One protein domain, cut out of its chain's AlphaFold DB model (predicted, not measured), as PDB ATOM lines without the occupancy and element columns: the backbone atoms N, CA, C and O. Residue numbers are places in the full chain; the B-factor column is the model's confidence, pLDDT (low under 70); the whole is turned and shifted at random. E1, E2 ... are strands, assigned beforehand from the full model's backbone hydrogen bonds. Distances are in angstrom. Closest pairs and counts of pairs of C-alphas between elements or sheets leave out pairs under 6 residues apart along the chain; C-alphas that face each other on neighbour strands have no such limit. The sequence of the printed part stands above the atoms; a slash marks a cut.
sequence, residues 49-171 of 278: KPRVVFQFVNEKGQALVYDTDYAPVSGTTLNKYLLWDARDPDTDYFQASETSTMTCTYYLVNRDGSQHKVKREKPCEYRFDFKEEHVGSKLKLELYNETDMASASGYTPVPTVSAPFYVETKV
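What this domain is: This is residues 49 to 171 of the 278 residues of the protein "ZirS_C domain-containing protein" of Salmonella heidelberg (strain SL476) (UniProt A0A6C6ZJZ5). Two twisted four-stranded sheets lie partly face to face as a loose sandwich, nearest at Pro 50 of E1, and long links reach out at one end, where residues 89 to 94 stick out. The 123 printed residues hold eight named strands, E1 to E8, and no named helix. Both sheets are antiparallel, in the orders E2, E1, E3, E6 and E5, E4, E7, E8. The class is all strand, with under half of the residues in named elements; the whole is only just compact, close to loose, with a radius of gyration of the C-alphas of 16.4 A, elongated at 50 by 31 by 24 A.

How they stand to each other: E1, residues 50 to 57, forms a hairpin with edge strand E2, residues 63 to 65; N 64 and O 56 are 2.8 A apart. E3, residues 77 to 85, is antiparallel to E1 at 154 degrees, with N 53 and O 82 at 2.9 A, and bends by 53 degrees at residue 82. Edge strand E6, residues 127 to 129, neighbours E3, with N 78 and O 128 at 2.8 A. In the other, twisted sheet, E4, residues 100 to 109, forms a hairpin with E5, residues 115 to 121, with N 106 and O 119 at 2.8 A. E7, residues 138 to 147, neighbours E4 at 162 degrees, with N 105 and O 142 at 2.9 A, and forms a hairpin with E8, residues 165 to 168, with N 141 and O 167 at 2.8 A. Between the sheets, the closest C-alphas of E1 and E7, Pro 50 and Tyr 144, are 6.0 A apart; E3 and E7 are apart.

Where its parts are: E1 begins at C-alpha 50 (14.552, -11.029, -5.100) and spans 22.0 A. E3 spans 23.4 A, E4 28.3 A, E5 17.4 A and E7 29.5 A. E8 ends at C-alpha 168 (9.570, 3.259, -4.642).

The domain as a whole: The printed part has no cut. The links E2 to E3, E3 to E4 and E7 to E8 are long. Residues 87 to 97 and 152 to 159 have pLDDT under 70.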
ATOM      1  N   LYS A  49      16.890 -13.252  -8.566       86.81
ATOM      2  CA  LYS A  49      16.421 -11.885  -8.342       86.81
ATOM      3  C   LYS A  49      15.368 -11.878  -7.228       86.81
ATOM      4  O   LYS A  49      14.347 -12.546  -7.390       86.81
ATOM      5  N   PRO A  50      15.536 -11.081  -6.167       88.31
ATOM      6  CA  PRO A  50      14.552 -11.029  -5.100       88.31
ATOM      7  C   PRO A  50      13.272 -10.310  -5.525       88.31
ATOM      8  O   PRO A  50      13.279  -9.434  -6.395       88.31
ATOM      9  N   ARG A  51      12.166 -10.647  -4.868       88.94
ATOM     10  CA  ARG A  51      10.904  -9.906  -4.889       88.94
ATOM     11  C   ARG A  51      10.361  -9.788  -3.479       88.94
ATOM     12  O   ARG A  51      10.356 -10.746  -2.712       88.94
ATOM     13  N   VAL A  52       9.891  -8.596  -3.148       87.75
ATOM     14  CA  VAL A  52       9.384  -8.289  -1.816       87.75
ATOM     15  C   VAL A  52       8.117  -7.457  -1.922       87.75
ATOM     16  O   VAL A  52       8.018  -6.568  -2.766       87.75
ATOM     17  N   VAL A  53       7.159  -7.760  -1.051       88.19
ATOM     18  CA  VAL A  53       6.011  -6.901  -0.754       88.19
ATOM     19  C   VAL A  53       6.203  -6.377   0.655       88.19
ATOM     20  O   VAL A  53       6.582  -7.130   1.559       88.19
ATOM     21  N   PHE A  54       5.949  -5.089   0.835       90.38
ATOM     22  CA  PHE A  54       6.042  -4.431   2.126       90.38
ATOM     23  C   PHE A  54       4.663  -4.181   2.725       90.38
ATOM     24  O   PHE A  54       3.641  -4.207   2.043       90.38
ATOM     25  N   GLN A  55       4.662  -3.918   4.023       92.06
ATOM     26  CA  GLN A  55       3.528  -3.404   4.767       92.06
ATOM     27  C   GLN A  55       3.958  -2.182   5.572       92.06
ATOM     28  O   GLN A  55       5.094  -2.109   6.054       92.06
ATOM     29  N   PHE A  56       3.027  -1.257   5.775       91.81
ATOM     30  CA  PHE A  56       3.184  -0.196   6.760       91.81
ATOM     31  C   PHE A  56       2.727  -0.701   8.126       91.81
ATOM     32  O   PHE A  56       1.665  -1.317   8.247       91.81
ATOM     33  N   VAL A  57       3.509  -0.418   9.165       91.62
ATOM     34  CA  VAL A  57       3.142  -0.677  10.560       91.62
ATOM     35  C   VAL A  57       3.200   0.608  11.382       91.62
ATOM     36  O   VAL A  57       3.944   1.534  11.055       91.62
ATOM     37  N   ASN A  58       2.408   0.666  12.450       88.12
ATOM     38  CA  ASN A  58       2.495   1.748  13.430       88.12
ATOM     39  C   ASN A  58       3.635   1.516  14.440       88.12
ATOM     40  O   ASN A  58       4.273   0.463  14.448       88.12
ATOM     41  N   GLU A  59       3.845   2.471  15.348       84.38
ATOM     42  CA  GLU A  59       4.862   2.403  16.415       84.38
ATOM     43  C   GLU A  59       4.732   1.166  17.325       84.38
ATOM     44  O   GLU A  59       5.711   0.710  17.910       84.38
ATOM     45  N   LYS A  60       3.529   0.583  17.424       86.31
ATOM     46  CA  LYS A  60       3.251  -0.646  18.188       86.31
ATOM     47  C   LYS A  60       3.478  -1.924  17.370       86.31
ATOM     48  O   LYS A  60       3.183  -3.013  17.856       86.31
ATOM     49  N   GLY A  61       3.949  -1.808  16.128       85.06
ATOM     50  CA  GLY A  61       4.170  -2.922  15.206       85.06
ATOM     51  C   GLY A  61       2.897  -3.501  14.581       85.06
ATOM     52  O   GLY A  61       2.959  -4.548  13.940       85.06
ATOM     53  N   GLN A  62       1.743  -2.852  14.746       87.75
ATOM     54  CA  GLN A  62       0.483  -3.325  14.172       87.75
ATOM     55  C   GLN A  62       0.422  -2.977  12.685       87.75
ATOM     56  O   GLN A  62       0.694  -1.834  12.307       87.75
ATOM     57  N   ALA A  63       0.045  -3.951  11.855       86.25
ATOM     58  CA  ALA A  63      -0.120  -3.757  10.419       86.25
ATOM     59  C   ALA A  63      -1.245  -2.758  10.122       86.25
ATOM     60  O   ALA A  63      -2.340  -2.847  10.679       86.25
ATOM     61  N   LEU A  64      -0.946  -1.809   9.239       84.75
ATOM     62  CA  LEU A  64      -1.863  -0.769   8.793       84.75
ATOM     63  C   LEU A  64      -2.430  -1.130   7.423       84.75
ATOM     64  O   LEU A  64      -3.643  -1.233   7.270       84.75
ATOM     65  N   VAL A  65      -1.543  -1.347   6.448       82.81
ATOM     66  CA  VAL A  65      -1.861  -1.721   5.063       82.81
ATOM     67  C   VAL A  65      -0.715  -2.558   4.481       82.81
ATOM     68  O   VAL A  65       0.443  -2.373   4.860       82.81
ATOM     69  N   TYR A  66      -1.049  -3.457   3.552       77.81
ATOM     70  CA  TYR A  66      -0.129  -4.346   2.837       77.81
ATOM     71  C   TYR A  66       0.135  -3.850   1.407       77.81
ATOM     72  O   TYR A  66      -0.315  -4.475   0.453       77.81
ATOM     73  N   ASP A  67       0.803  -2.706   1.251       72.69
ATOM     74  CA  ASP A  67       1.274  -2.218  -0.054       72.69
ATOM     75  C   ASP A  67       2.281  -1.065   0.129       72.69
ATOM     76  O   ASP A  67       2.384  -0.497   1.216       72.69
ATOM     77  N   THR A  68       2.995  -0.689  -0.933       70.69
ATOM     78  CA  THR A  68       3.827   0.523  -1.038       70.69
ATOM     79  C   THR A  68       3.172   1.663  -1.813       70.69
ATOM     80  O   THR A  68       3.708   2.773  -1.838       70.69
ATOM     81  N   ASP A  69       1.996   1.421  -2.392       79.31
ATOM     82  CA  ASP A  69       1.245   2.399  -3.186       79.31
ATOM     83  C   ASP A  69       0.602   3.526  -2.356       79.31
ATOM     84  O   ASP A  69      -0.034   4.430  -2.903       79.31
ATOM     85  N   TYR A  70       0.776   3.525  -1.036       81.50
ATOM     86  CA  TYR A  70       0.246   4.534  -0.120       81.50
ATOM     87  C   TYR A  70       1.314   5.576   0.221       81.50
ATOM     88  O   TYR A  70       2.502   5.261   0.279       81.50
ATOM     89  N   ALA A  71       0.896   6.825   0.452       88.19
ATOM     90  CA  ALA A  71       1.779   7.878   0.948       88.19
ATOM     91  C   ALA A  71       2.227   7.538   2.380       88.19
ATOM     92  O   ALA A  71       1.385   7.499   3.273       88.19
ATOM     93  N   PRO A  72       3.521   7.281   2.639       90.81
ATOM     94  CA  PRO A  72       3.968   7.003   3.996       90.81
ATOM     95  C   PRO A  72       3.713   8.200   4.914       90.81
ATOM     96  O   PRO A  72       3.876   9.350   4.499       90.81
ATOM     97  N   VAL A  73       3.389   7.934   6.178       89.69
ATOM     98  CA  VAL A  73       3.239   8.981   7.199       89.69
ATOM     99  C   VAL A  73       4.443   8.962   8.122       89.69
ATOM    100  O   VAL A  73       4.888   7.891   8.538       89.69
ATOM    101  N   SER A  74       4.952  10.140   8.478       89.19
ATOM    102  CA  SER A  74       5.910  10.259   9.584       89.19
ATOM    103  C   SER A  74       5.388   9.531  10.837       89.19
ATOM    104  O   SER A  74       4.221   9.678  11.197       89.19
ATOM    105  N   GLY A  75       6.237   8.732  11.483       88.62
ATOM    106  CA  GLY A  75       5.894   7.866  12.620       88.62
ATOM    107  C   GLY A  75       5.476   6.438  12.241       88.62
ATOM    108  O   GLY A  75       5.305   5.596  13.121       88.62
ATOM    109  N   THR A  76       5.327   6.126  10.949       91.81
ATOM    110  CA  THR A  76       5.109   4.745  10.479       91.81
ATOM    111  C   THR A  76       6.423   4.065  10.103       91.81
ATOM    112  O   THR A  76       7.435   4.718   9.844       91.81
ATOM    113  N   THR A  77       6.403   2.739  10.027       93.75
ATOM    114  CA  THR A  77       7.548   1.928   9.601       93.75
ATOM    115  C   THR A  77       7.160   1.079   8.399       93.75
ATOM    116  O   THR A  77       6.118   0.425   8.405       93.75
ATOM    117  N   LEU A  78       8.016   1.046   7.380       93.25
ATOM    118  CA  LEU A  78       7.955   0.056   6.311       93.25
ATOM    119  C   LEU A  78       8.615  -1.236   6.792       93.25
ATOM    120  O   LEU A  78       9.771  -1.199   7.206       93.25
ATOM    121  N   ASN A  79       7.905  -2.358   6.711       92.25
ATOM    122  CA  ASN A  79       8.413  -3.685   7.063       92.25
ATOM    123  C   ASN A  79       8.115  -4.705   5.963       92.25
ATOM    124  O   ASN A  79       7.121  -4.585   5.246       92.25
ATOM    125  N   LYS A  80       8.945  -5.748   5.847       91.12
ATOM    126  CA  LYS A  80       8.667  -6.891   4.962       91.12
ATOM    127  C   LYS A  80       7.341  -7.558   5.330       91.12
ATOM    128  O   LYS A  80       7.148  -7.946   6.480       91.12
ATOM    129  N   TYR A  81       6.503  -7.787   4.324       89.06
ATOM    130  CA  TYR A  81       5.330  -8.652   4.410       89.06
ATOM    131  C   TYR A  81       5.615 -10.026   3.788       89.06
ATOM    132  O   TYR A  81       5.596 -11.040   4.482       89.06
ATOM    133  N   LEU A  82       5.973 -10.058   2.501       87.75
ATOM    134  CA  LEU A  82       6.276 -11.287   1.762       87.75
ATOM    135  C   LEU A  82       7.611 -11.160   1.038       87.75
ATOM    136  O   LEU A  82       7.938 -10.096   0.519       87.75
ATOM    137  N   LEU A  83       8.360 -12.257   0.987       88.12
ATOM    138  CA  LEU A  83       9.621 -12.376   0.261       88.12
ATOM    139  C   LEU A  83       9.596 -13.666  -0.543       88.12
ATOM    140  O   LEU A  83       9.278 -14.728  -0.009       88.12
ATOM    141  N   TRP A  84       9.960 -13.560  -1.810       86.69
ATOM    142  CA  TRP A  84      10.194 -14.702  -2.674       86.69
ATOM    143  C   TRP A  84      11.220 -14.332  -3.732       86.69
ATOM    144  O   TRP A  84      11.499 -13.160  -3.972       86.69
ATOM    145  N   ASP A  85      11.760 -15.337  -4.397       81.25
ATOM    146  CA  ASP A  85      12.661 -15.125  -5.514       81.25
ATOM    147  C   ASP A  85      11.891 -15.188  -6.832       81.25
ATOM    148  O   ASP A  85      11.021 -16.040  -7.041       81.25
ATOM    149  N   ALA A  86      12.203 -14.275  -7.749       76.94
ATOM    150  CA  ALA A  86      11.773 -14.407  -9.127       76.94
ATOM    151  C   ALA A  86      12.419 -15.660  -9.726       76.94
ATOM    152  O   ALA A  86      13.602 -15.928  -9.503       76.94
ATOM    153  N   ARG A  87      11.634 -16.406 -10.510       65.94
ATOM    154  CA  ARG A  87      12.159 -17.527 -11.286       65.94
ATOM    155  C   ARG A  87      13.274 -17.013 -12.191       65.94
ATOM    156  O   ARG A  87      13.071 -16.034 -12.911       65.94
ATOM    157  N   ASP A  88      14.429 -17.655 -12.111       62.91
ATOM    158  CA  ASP A  88      15.513 -17.396 -13.041       62.91
ATOM    159  C   ASP A  88      15.196 -18.157 -14.341       62.91
ATOM    160  O   ASP A  88      14.960 -19.366 -14.278       62.91
ATOM    161  N   PRO A  89      15.093 -17.474 -15.496       59.16
ATOM    162  CA  PRO A  89      14.813 -18.136 -16.765       59.16
ATOM    163  C   PRO A  89      15.937 -19.083 -17.205       59.16
ATOM    164  O   PRO A  89      15.664 -19.981 -18.000       59.16
ATOM    165  N   ASP A  90      17.160 -18.906 -16.694       57.72
ATOM    166  CA  ASP A  90      18.333 -19.651 -17.142       57.72
ATOM    167  C   ASP A  90      18.498 -20.977 -16.379       57.72
ATOM    168  O   ASP A  90      18.857 -21.984 -16.988       57.72
ATOM    169  N   THR A  91      18.190 -21.034 -15.074       55.66
ATOM    170  CA  THR A  91      18.244 -22.284 -14.284       55.66
ATOM    171  C   THR A  91      17.308 -22.269 -13.066       55.66
ATOM    172  O   THR A  91      17.402 -21.382 -12.220       55.66
ATOM    173  N   ASP A  92      16.476 -23.304 -12.888       54.72
ATOM    174  CA  ASP A  92      15.628 -23.455 -11.686       54.72
ATOM    175  C   ASP A  92      16.401 -23.944 -10.440       54.72
ATOM    176  O   ASP A  92      15.949 -23.736  -9.304       54.72
ATOM    177  N   TYR A  93      17.572 -24.560 -10.643       53.59
ATOM    178  CA  TYR A  93      18.316 -25.306  -9.628       53.59
ATOM    179  C   TYR A  93      19.726 -24.734  -9.438       53.59
ATOM    180  O   TYR A  93      20.555 -24.833 -10.337       53.59
ATOM    181  N   PHE A  94      19.992 -24.171  -8.256       56.19
ATOM    182  CA  PHE A  94      21.358 -24.038  -7.744       56.19
ATOM    183  C   PHE A  94      21.920 -25.434  -7.468       56.19
ATOM    184  O   PHE A  94      21.164 -26.359  -7.146       56.19
ATOM    185  N   GLN A  95      23.243 -25.584  -7.488       56.31
ATOM    186  CA  GLN A  95      23.845 -26.687  -6.748       56.31
ATOM    187  C   GLN A  95      23.523 -26.526  -5.257       56.31
ATOM    188  O   GLN A  95      23.520 -25.415  -4.735       56.31
ATOM    189  N   ALA A  96      23.250 -27.634  -4.565       57.06
ATOM    190  CA  ALA A  96      22.712 -27.632  -3.199       57.06
ATOM    191  C   ALA A  96      23.577 -26.899  -2.147       57.06
ATOM    192  O   ALA A  96      23.098 -26.668  -1.039       57.06
ATOM    193  N   SER A  97      24.829 -26.554  -2.467       69.12
ATOM    194  CA  SER A  97      25.763 -25.875  -1.566       69.12
ATOM    195  C   SER A  97      25.911 -24.369  -1.796       69.12
ATOM    196  O   SER A  97      26.431 -23.708  -0.906       69.12
ATOM    197  N   GLU A  98      25.483 -23.815  -2.938       73.81
ATOM    198  CA  GLU A  98      25.609 -22.374  -3.197       73.81
ATOM    199  C   GLU A  98      24.591 -21.592  -2.358       73.81
ATOM    200  O   GLU A  98      23.382 -21.826  -2.428       73.81
ATOM    201  N   THR A  99      25.073 -20.636  -1.567       80.19
ATOM    202  CA  THR A  99      24.231 -19.750  -0.761       80.19
ATOM    203  C   THR A  99      24.380 -18.302  -1.218       80.19
ATOM    204  O   THR A  99      25.356 -17.902  -1.857       80.19
ATOM    205  N   SER A 100      23.375 -17.484  -0.912       85.00
ATOM    206  CA  SER A 100      23.410 -16.050  -1.187       85.00
ATOM    207  C   SER A 100      22.829 -15.265  -0.020       85.00
ATOM    208  O   SER A 100      22.004 -15.767   0.744       85.00
ATOM    209  N   THR A 101      23.292 -14.030   0.136       89.81
ATOM    210  CA  THR A 101      22.820 -13.100   1.159       89.81
ATOM    211  C   THR A 101      22.153 -11.907   0.497       89.81
ATOM    212  O   THR A 101      22.743 -11.251  -0.364       89.81
ATOM    213  N   MET A 102      20.941 -11.580   0.944       91.94
ATOM    214  CA  MET A 102      20.240 -10.387   0.484       91.94
ATOM    215  C   MET A 102      20.936  -9.122   0.978       91.94
ATOM    216  O   MET A 102      21.105  -8.928   2.183       91.94
ATOM    217  N   THR A 103      21.237  -8.224   0.052       94.94
ATOM    218  CA  THR A 103      21.659  -6.857   0.338       94.94
ATOM    219  C   THR A 103      20.537  -5.899  -0.033       94.94
ATOM    220  O   THR A 103      19.903  -6.055  -1.077       94.94
ATOM    221  N   CYS A 104      20.309  -4.878   0.791       95.38
ATOM    222  CA  CYS A 104      19.411  -3.792   0.425       95.38
ATOM    223  C   CYS A 104      20.006  -2.419   0.715       95.38
ATOM    224  O   CYS A 104      20.760  -2.226   1.670       95.38
ATOM    225  N   THR A 105      19.696  -1.463  -0.157       96.94
ATOM    226  CA  THR A 105      20.119  -0.069  -0.026       96.94
ATOM    227  C   THR A 105      18.909   0.845  -0.133       96.94
ATOM    228  O   THR A 105      18.168   0.797  -1.112       96.94
ATOM    229  N   TYR A 106      18.732   1.684   0.881       96.38
ATOM    230  CA  TYR A 106      17.646   2.645   0.997       96.38
ATOM    231  C   TYR A 106      18.153   4.016   0.561       96.38
ATOM    232  O   TYR A 106      19.214   4.474   1.005       96.38
ATOM    233  N   TYR A 107      17.367   4.674  -0.278       97.44
ATOM    234  CA  TYR A 107      17.605   6.015  -0.780       97.44
ATOM    235  C   TYR A 107      16.395   6.892  -0.474       97.44
ATOM    236  O   TYR A 107      15.258   6.473  -0.688       97.44
ATOM    237  N   LEU A 108      16.636   8.119  -0.024       97.06
ATOM    238  CA  LEU A 108      15.624   9.167  -0.064       97.06
ATOM    239  C   LEU A 108      15.752   9.916  -1.386       97.06
ATOM    240  O   LEU A 108      16.852  10.313  -1.774       97.06
ATOM    241  N   VAL A 109      14.632  10.063  -2.084       96.25
ATOM    242  CA  VAL A 109      14.526  10.783  -3.352       96.25
ATOM    243  C   VAL A 109      13.791  12.088  -3.094       96.25
ATOM    244  O   VAL A 109      12.604  12.076  -2.761       96.25
ATOM    245  N   ASN A 110      14.492  13.207  -3.229       91.25
ATOM    246  CA  ASN A 110      13.921  14.537  -3.027       91.25
ATOM    247  C   ASN A 110      12.997  14.933  -4.193       91.25
ATOM    248  O   ASN A 110      12.976  14.296  -5.249       91.25
ATOM    249  N   ARG A 111      12.255  16.038  -4.030       84.38
ATOM    250  CA  ARG A 111      11.359  16.580  -5.073       84.38
ATOM    251  C   ARG A 111      12.077  16.941  -6.379       84.38
ATOM    252  O   ARG A 111      11.462  16.868  -7.437       84.38
ATOM    253  N   ASP A 112      13.351  17.321  -6.308       89.19
ATOM    254  CA  ASP A 112      14.196  17.630  -7.471       89.19
ATOM    255  C   ASP A 112      14.762  16.374  -8.168       89.19
ATOM    256  O   ASP A 112      15.458  16.483  -9.176       89.19
ATOM    257  N   GLY A 113      14.460  15.179  -7.648       90.06
ATOM    258  CA  GLY A 113      14.933  13.897  -8.167       90.06
ATOM    259  C   GLY A 113      16.317  13.475  -7.668       90.06
ATOM    260  O   GLY A 113      16.771  12.380  -8.016       90.06
ATOM    261  N   SER A 114      16.989  14.288  -6.843       94.38
ATOM    262  CA  SER A 114      18.256  13.903  -6.217       94.38
ATOM    263  C   SER A 114      18.053  12.715  -5.270       94.38
ATOM    264  O   SER A 114      17.071  12.645  -4.530       94.38
ATOM    265  N   GLN A 115      18.970  11.744  -5.326       95.88
ATOM    266  CA  GLN A 115      18.912  10.518  -4.524       95.88
ATOM    267  C   GLN A 115      20.032  10.527  -3.487       95.88
ATOM    268  O   GLN A 115      21.210  10.616  -3.835       95.88
ATOM    269  N   HIS A 116      19.671  10.363  -2.216       94.94
ATOM    270  CA  HIS A 116      20.609  10.281  -1.103       94.94
ATOM    271  C   HIS A 116      20.526   8.911  -0.449       94.94
ATOM    272  O   HIS A 116      19.482   8.513   0.064       94.94
ATOM    273  N   LYS A 117      21.641   8.181  -0.448       96.62
ATOM    274  CA  LYS A 117      21.744   6.906   0.259       96.62
ATOM    275  C   LYS A 117      21.650   7.151   1.765       96.62
ATOM    276  O   LYS A 117      22.501   7.835   2.324       96.62
ATOM    277  N   VAL A 118      20.663   6.539   2.412       95.75
ATOM    278  CA  VAL A 118      20.420   6.676   3.858       95.75
ATOM    279  C   VAL A 118      20.857   5.449   4.651       95.75
ATOM    280  O   VAL A 118      21.378   5.589   5.753       95.75
ATOM    281  N   LYS A 119      20.694   4.242   4.102       94.94
ATOM    282  CA  LYS A 119      21.058   2.996   4.794       94.94
ATOM    283  C   LYS A 119      21.447   1.922   3.785       94.94
ATOM    284  O   LYS A 119      20.906   1.879   2.684       94.94
ATOM    285  N   ARG A 120      22.387   1.049   4.147       95.44
ATOM    286  CA  ARG A 120      22.670  -0.201   3.428       95.44
ATOM    287  C   ARG A 120      22.817  -1.328   4.434       95.44
ATOM    288  O   ARG A 120      23.502  -1.150   5.434       95.44
ATOM    289  N   GLU A 121      22.206  -2.463   4.139       95.62
ATOM    290  CA  GLU A 121      22.139  -3.629   5.017       95.62
ATOM    291  C   GLU A 121      22.549  -4.890   4.255       95.62
ATOM    292  O   GLU A 121      22.206  -5.045   3.080       95.62
ATOM    293  N   LYS A 122      23.268  -5.783   4.938       93.56
ATOM    294  CA  LYS A 122      23.603  -7.141   4.492       93.56
ATOM    295  C   LYS A 122      23.842  -8.002   5.752       93.56
ATOM    296  O   LYS A 122      24.862  -7.783   6.405       93.56
ATOM    297  N   PRO A 123      22.944  -8.938   6.117       92.88
ATOM    298  CA  PRO A 123      21.660  -9.233   5.474       92.88
ATOM    299  C   PRO A 123      20.657  -8.075   5.598       92.88
ATOM    300  O   PRO A 123      20.723  -7.289   6.537       92.88
ATOM    301  N   CYS A 124      19.731  -7.967   4.644       94.12
ATOM    302  CA  CYS A 124      18.657  -6.974   4.694       94.12
ATOM    303  C   CYS A 124      17.672  -7.251   5.845       94.12
ATOM    304  O   CYS A 124      17.156  -8.364   5.962       94.12
ATOM    305  N   GLU A 125      17.368  -6.233   6.651       93.94
ATOM    306  CA  GLU A 125      16.364  -6.291   7.728       93.94
ATOM    307  C   GLU A 125      14.968  -5.892   7.237       93.94
ATOM    308  O   GLU A 125      13.969  -6.196   7.889       93.94
ATOM    309  N   TYR A 126      14.887  -5.272   6.053       91.00
ATOM    310  CA  TYR A 126      13.646  -4.844   5.397       91.00
ATOM    311  C   TYR A 126      12.821  -3.855   6.224       91.00
ATOM    312  O   TYR A 126      11.588  -3.871   6.154       91.00
ATOM    313  N   ARG A 127      13.501  -3.023   7.015       93.19
ATOM    314  CA  ARG A 127      12.882  -2.076   7.931       93.19
ATOM    315  C   ARG A 127      13.333  -0.653   7.636       93.19
ATOM    316  O   ARG A 127      14.527  -0.356   7.655       93.19
ATOM    317  N   PHE A 128      12.370   0.244   7.453       94.88
ATOM    318  CA  PHE A 128      12.629   1.677   7.337       94.88
ATOM    319  C   PHE A 128      11.611   2.484   8.139       94.88
ATOM    320  O   PHE A 128      10.416   2.423   7.864       94.88
ATOM    321  N   ASP A 129      12.082   3.252   9.119       94.88
ATOM    322  CA  ASP A 129      11.230   4.123   9.929       94.88
ATOM    323  C   ASP A 129      11.095   5.500   9.248       94.88
ATOM    324  O   ASP A 129      12.089   6.184   8.985       94.88
ATOM    325  N   PHE A 130       9.864   5.919   8.947       93.19
ATOM    326  CA  PHE A 130       9.582   7.233   8.371       93.19
ATOM    327  C   PHE A 130       9.549   8.284   9.474       93.19
ATOM    328  O   PHE A 130       8.754   8.194  10.405       93.19
ATOM    329  N   LYS A 131      10.398   9.301   9.357       92.19
ATOM    330  CA  LYS A 131      10.522  10.388  10.327       92.19
ATOM    331  C   LYS A 131      10.102  11.710   9.708       92.19
ATOM    332  O   LYS A 131       9.990  11.825   8.487       92.19
ATOM    333  N   GLU A 132       9.936  12.718  10.553       89.81
ATOM    334  CA  GLU A 132       9.511  14.042  10.111       89.81
ATOM    335  C   GLU A 132      10.538  14.681   9.164       89.81
ATOM    336  O   GLU A 132      10.157  15.334   8.196       89.81
ATOM    337  N   GLU A 133      11.834  14.422   9.368       91.19
ATOM    338  CA  GLU A 133      12.897  14.886   8.467       91.19
ATOM    339  C   GLU A 133      12.824  14.295   7.046       91.19
ATOM    340  O   GLU A 133      13.447  14.828   6.133       91.19
ATOM    341  N   HIS A 134      12.071  13.209   6.832       91.88
ATOM    342  CA  HIS A 134      11.930  12.573   5.518       91.88
ATOM    343  C   HIS A 134      10.749  13.135   4.705       91.88
ATOM    344  O   HIS A 134      10.560  12.759   3.545       91.88
ATOM    345  N   VAL A 135       9.925  14.002   5.303       89.81
ATOM    346  CA  VAL A 135       8.711  14.543   4.679       89.81
ATOM    347  C   VAL A 135       9.056  15.294   3.392       89.81
ATOM    348  O   VAL A 135      10.027  16.040   3.318       89.81
ATOM    349  N   GLY A 136       8.256  15.076   2.350       88.62
ATOM    350  CA  GLY A 136       8.477  15.638   1.019       88.62
ATOM    351  C   GLY A 136       9.396  14.808   0.118       88.62
ATOM    352  O   GLY A 136       9.416  15.063  -1.087       88.62
ATOM    353  N   SER A 137      10.084  13.798   0.660       92.50
ATOM    354  CA  SER A 137      10.873  12.828  -0.110       92.50
ATOM    355  C   SER A 137      10.075  11.560  -0.407       92.50
ATOM    356  O   SER A 137       9.059  11.287   0.229       92.50
ATOM    357  N   LYS A 138      10.544  10.744  -1.349       94.44
ATOM    358  CA  LYS A 138      10.121   9.348  -1.515       94.44
ATOM    359  C   LYS A 138      11.197   8.415  -0.977       94.44
ATOM    360  O   LYS A 138      12.378   8.755  -1.017       94.44
ATOM    361  N   LEU A 139      10.817   7.222  -0.543       95.25
ATOM    362  CA  LEU A 139      11.771   6.153  -0.279       95.25
ATOM    363  C   LEU A 139      11.920   5.300  -1.537       95.25
ATOM    364  O   LEU A 139      10.935   4.768  -2.039       95.25
ATOM    365  N   LYS A 140      13.154   5.123  -2.007       95.56
ATOM    366  CA  LYS A 140      13.518   4.130  -3.017       95.56
ATOM    367  C   LYS A 140      14.394   3.064  -2.377       95.56
ATOM    368  O   LYS A 140      15.409   3.370  -1.757       95.56
ATOM    369  N   LEU A 141      14.023   1.808  -2.556       94.81
ATOM    370  CA  LEU A 141      14.744   0.653  -2.056       94.81
ATOM    371  C   LEU A 141      15.266  -0.175  -3.224       94.81
ATOM    372  O   LEU A 141      14.515  -0.537  -4.124       94.81
ATOM    373  N   GLU A 142      16.557  -0.476  -3.187       95.62
ATOM    374  CA  GLU A 142      17.221  -1.414  -4.087       95.62
ATOM    375  C   GLU A 142      17.526  -2.702  -3.323       95.62
ATOM    376  O   GLU A 142      18.142  -2.640  -2.259       95.62
ATOM    377  N   LEU A 143      17.124  -3.853  -3.864       94.56
ATOM    378  CA  LEU A 143      17.410  -5.176  -3.311       94.56
ATOM    379  C   LEU A 143      18.097  -6.064  -4.347       94.56
ATOM    380  O   LEU A 143      17.694  -6.090  -5.511       94.56
ATOM    381  N   TYR A 144      19.085  -6.839  -3.917       92.19
ATOM    382  CA  TYR A 144      19.705  -7.894  -4.715       92.19
ATOM    383  C   TYR A 144      20.319  -8.958  -3.808       92.19
ATOM    384  O   TYR A 144      20.738  -8.675  -2.685       92.19
ATOM    385  N   ASN A 145      20.404 -10.181  -4.316       89.25
ATOM    386  CA  ASN A 145      21.138 -11.261  -3.677       89.25
ATOM    387  C   ASN A 145      22.599 -11.219  -4.113       89.25
ATOM    388  O   ASN A 145      22.889 -11.003  -5.289       89.25
ATOM    389  N   GLU A 146      23.510 -11.440  -3.172       87.88
ATOM    390  CA  GLU A 146      24.943 -11.567  -3.426       87.88
ATOM    391  C   GLU A 146      25.407 -12.969  -3.020       87.88
ATOM    392  O   GLU A 146      25.122 -13.400  -1.901       87.88
ATOM    393  N   THR A 147      26.086 -13.689  -3.914       81.81
ATOM    394  CA  THR A 147      26.601 -15.042  -3.650       81.81
ATOM    395  C   THR A 147      27.598 -15.020  -2.493       81.81
ATOM    396  O   THR A 147      28.475 -14.156  -2.437       81.81
ATOM    397  N   ASP A 148      27.508 -15.992  -1.587       82.19
ATOM    398  CA  ASP A 148      28.569 -16.238  -0.616       82.19
ATOM    399  C   ASP A 148      29.703 -17.017  -1.294       82.19
ATOM    400  O   ASP A 148      29.590 -18.215  -1.556       82.19
ATOM    401  N   MET A 149      30.812 -16.334  -1.579       77.12
ATOM    402  CA  MET A 149      31.972 -16.923  -2.256       77.12
ATOM    403  C   MET A 149      32.555 -18.134  -1.511       77.12
ATOM    404  O   MET A 149      33.139 -19.006  -2.151       77.12
ATOM    405  N   ALA A 150      32.393 -18.224  -0.184       78.06
ATOM    406  CA  ALA A 150      32.862 -19.374   0.589       78.06
ATOM    407  C   ALA A 150      32.035 -20.646   0.320       78.06
ATOM    408  O   ALA A 150      32.545 -21.756   0.465       78.06
ATOM    409  N   SER A 151      30.778 -20.487  -0.105       71.75
ATOM    410  CA  SER A 151      29.850 -21.584  -0.410       71.75
ATOM    411  C   SER A 151      30.040 -22.187  -1.813       71.75
ATOM    412  O   SER A 151      29.576 -23.293  -2.085       71.75
ATOM    413  N   ALA A 152      30.771 -21.487  -2.691       66.38
ATOM    414  CA  ALA A 152      31.000 -21.840  -4.095       66.38
ATOM    415  C   ALA A 152      32.483 -22.171  -4.379       66.38
ATOM    416  O   ALA A 152      33.072 -21.714  -5.365       66.38
ATOM    417  N   SER A 153      33.127 -22.933  -3.486       61.84
ATOM    418  CA  SER A 153      34.550 -23.265  -3.614       61.84
ATOM    419  C   SER A 153      34.810 -24.138  -4.851       61.84
ATOM    420  O   SER A 153      34.337 -25.264  -4.963       61.84
ATOM    421  N   GLY A 154      35.572 -23.600  -5.810       61.28
ATOM    422  CA  GLY A 154      35.915 -24.289  -7.061       61.28
ATOM    423  C   GLY A 154      35.223 -23.753  -8.316       61.28
ATOM    424  O   GLY A 154      35.527 -24.241  -9.403       61.28
ATOM    425  N   TYR A 155      34.367 -22.729  -8.207       61.28
ATOM    426  CA  TYR A 155      33.716 -22.092  -9.356       61.28
ATOM    427  C   TYR A 155      34.282 -20.702  -9.665       61.28
ATOM    428  O   TYR A 155      34.629 -19.928  -8.773       61.28
ATOM    429  N   THR A 156      34.413 -20.388 -10.958       55.84
ATOM    430  CA  THR A 156      34.763 -19.033 -11.418       55.84
ATOM    431  C   THR A 156      33.478 -18.208 -11.493       55.84
ATOM    432  O   THR A 156      32.476 -18.714 -12.003       55.84
ATOM    433  N   PRO A 157      33.437 -16.976 -10.952       53.06
ATOM    434  CA  PRO A 157      32.160 -16.335 -10.701       53.06
ATOM    435  C   PRO A 157      31.526 -15.825 -12.001       53.06
ATOM    436  O   PRO A 157      31.973 -14.858 -12.616       53.06
ATOM    437  N   VAL A 158      30.419 -16.468 -12.365       60.88
ATOM    438  CA  VAL A 158      29.225 -15.862 -12.990       60.88
ATOM    439  C   VAL A 158      28.742 -14.705 -12.088       60.88
ATOM    440  O   VAL A 158      29.190 -14.653 -10.940       60.88
ATOM    441  N   PRO A 159      27.912 -13.731 -12.537       64.56
ATOM    442  CA  PRO A 159      27.653 -12.526 -11.749       64.56
ATOM    443  C   PRO A 159      27.358 -12.828 -10.282       64.56
ATOM    444  O   PRO A 159      26.384 -13.505  -9.964       64.56
ATOM    445  N   THR A 160      28.213 -12.299  -9.404       77.69
ATOM    446  CA  THR A 160      28.143 -12.480  -7.947       77.69
ATOM    447  C   THR A 160      26.918 -11.813  -7.335       77.69
ATOM    448  O   THR A 160      26.665 -11.963  -6.144       77.69
ATOM    449  N   VAL A 161      26.162 -11.067  -8.141       85.19
ATOM    450  CA  VAL A 161      24.951 -10.357  -7.759       85.19
ATOM    451  C   VAL A 161      23.803 -10.709  -8.695       85.19
ATOM    452  O   VAL A 161      23.969 -10.820  -9.914       85.19
ATOM    453  N   SER A 162      22.609 -10.840  -8.127       84.94
ATOM    454  CA  SER A 162      21.376 -10.907  -8.903       84.94
ATOM    455  C   SER A 162      21.095  -9.575  -9.603       84.94
ATOM    456  O   SER A 162      21.535  -8.514  -9.159       84.94
ATOM    457  N   ALA A 163      20.239  -9.593 -10.627       87.38
ATOM    458  CA  ALA A 163      19.640  -8.356 -11.120       87.38
ATOM    459  C   ALA A 163      18.864  -7.647  -9.986       87.38
ATOM    460  O   ALA A 163      18.129  -8.321  -9.253       87.38
ATOM    461  N   PRO A 164      18.983  -6.316  -9.836       90.62
ATOM    462  CA  PRO A 164      18.327  -5.604  -8.752       90.62
ATOM    463  C   PRO A 164      16.802  -5.582  -8.915       90.62
ATOM    464  O   PRO A 164      16.244  -5.592 -10.024       90.62
ATOM    465  N   PHE A 165      16.119  -5.542  -7.778       91.56
ATOM    466  CA  PHE A 165      14.701  -5.244  -7.643       91.56
ATOM    467  C   PHE A 165      14.539  -3.891  -6.953       91.56
ATOM    468  O   PHE A 165      15.246  -3.593  -5.993       91.56
ATOM    469  N   TYR A 166      13.617  -3.078  -7.464       92.19
ATOM    470  CA  TYR A 166      13.389  -1.723  -6.988       92.19
ATOM    471  C   TYR A 166      11.968  -1.573  -6.475       92.19
ATOM    472  O   TYR A 166      11.027  -2.038  -7.115       92.19
ATOM    473  N   VAL A 167      11.836  -0.878  -5.353       91.31
ATOM    474  CA  VAL A 167      10.560  -0.436  -4.791       91.31
ATOM    475  C   VAL A 167      10.662   1.058  -4.531       91.31
ATOM    476  O   VAL A 167      11.669   1.513  -3.994       91.31
ATOM    477  N   GLU A 168       9.648   1.823  -4.915       92.50
ATOM    478  CA  GLU A 168       9.570   3.259  -4.642       92.50
ATOM    479  C   GLU A 168       8.221   3.574  -3.997       92.50
ATOM    480  O   GLU A 168       7.184   3.135  -4.485       92.50
ATOM    481  N   THR A 169       8.231   4.318  -2.892       92.19
ATOM    482  CA  THR A 169       7.004   4.767  -2.228       92.19
ATOM    483  C   THR A 169       6.459   6.034  -2.880       92.19
ATOM    484  O   THR A 169       7.171   6.786  -3.555       92.19
ATOM    485  N   LYS A 170       5.205   6.370  -2.568       91.12
ATOM    486  CA  LYS A 170       4.723   7.748  -2.725       91.12
ATOM    487  C   LYS A 170       5.491   8.715  -1.812       91.12
ATOM    488  O   LYS A 170       6.283   8.306  -0.958       91.12
ATOM    489  N   VAL A 171       5.268  10.011  -2.030       90.62
ATOM    490  CA  VAL A 171       5.877  11.076  -1.224       90.62
ATOM    491  C   VAL A 171       5.460  10.907   0.235       90.62
ATOM    492  O   VAL A 171       4.284  10.703   0.528       90.62
TER     493      VAL A 171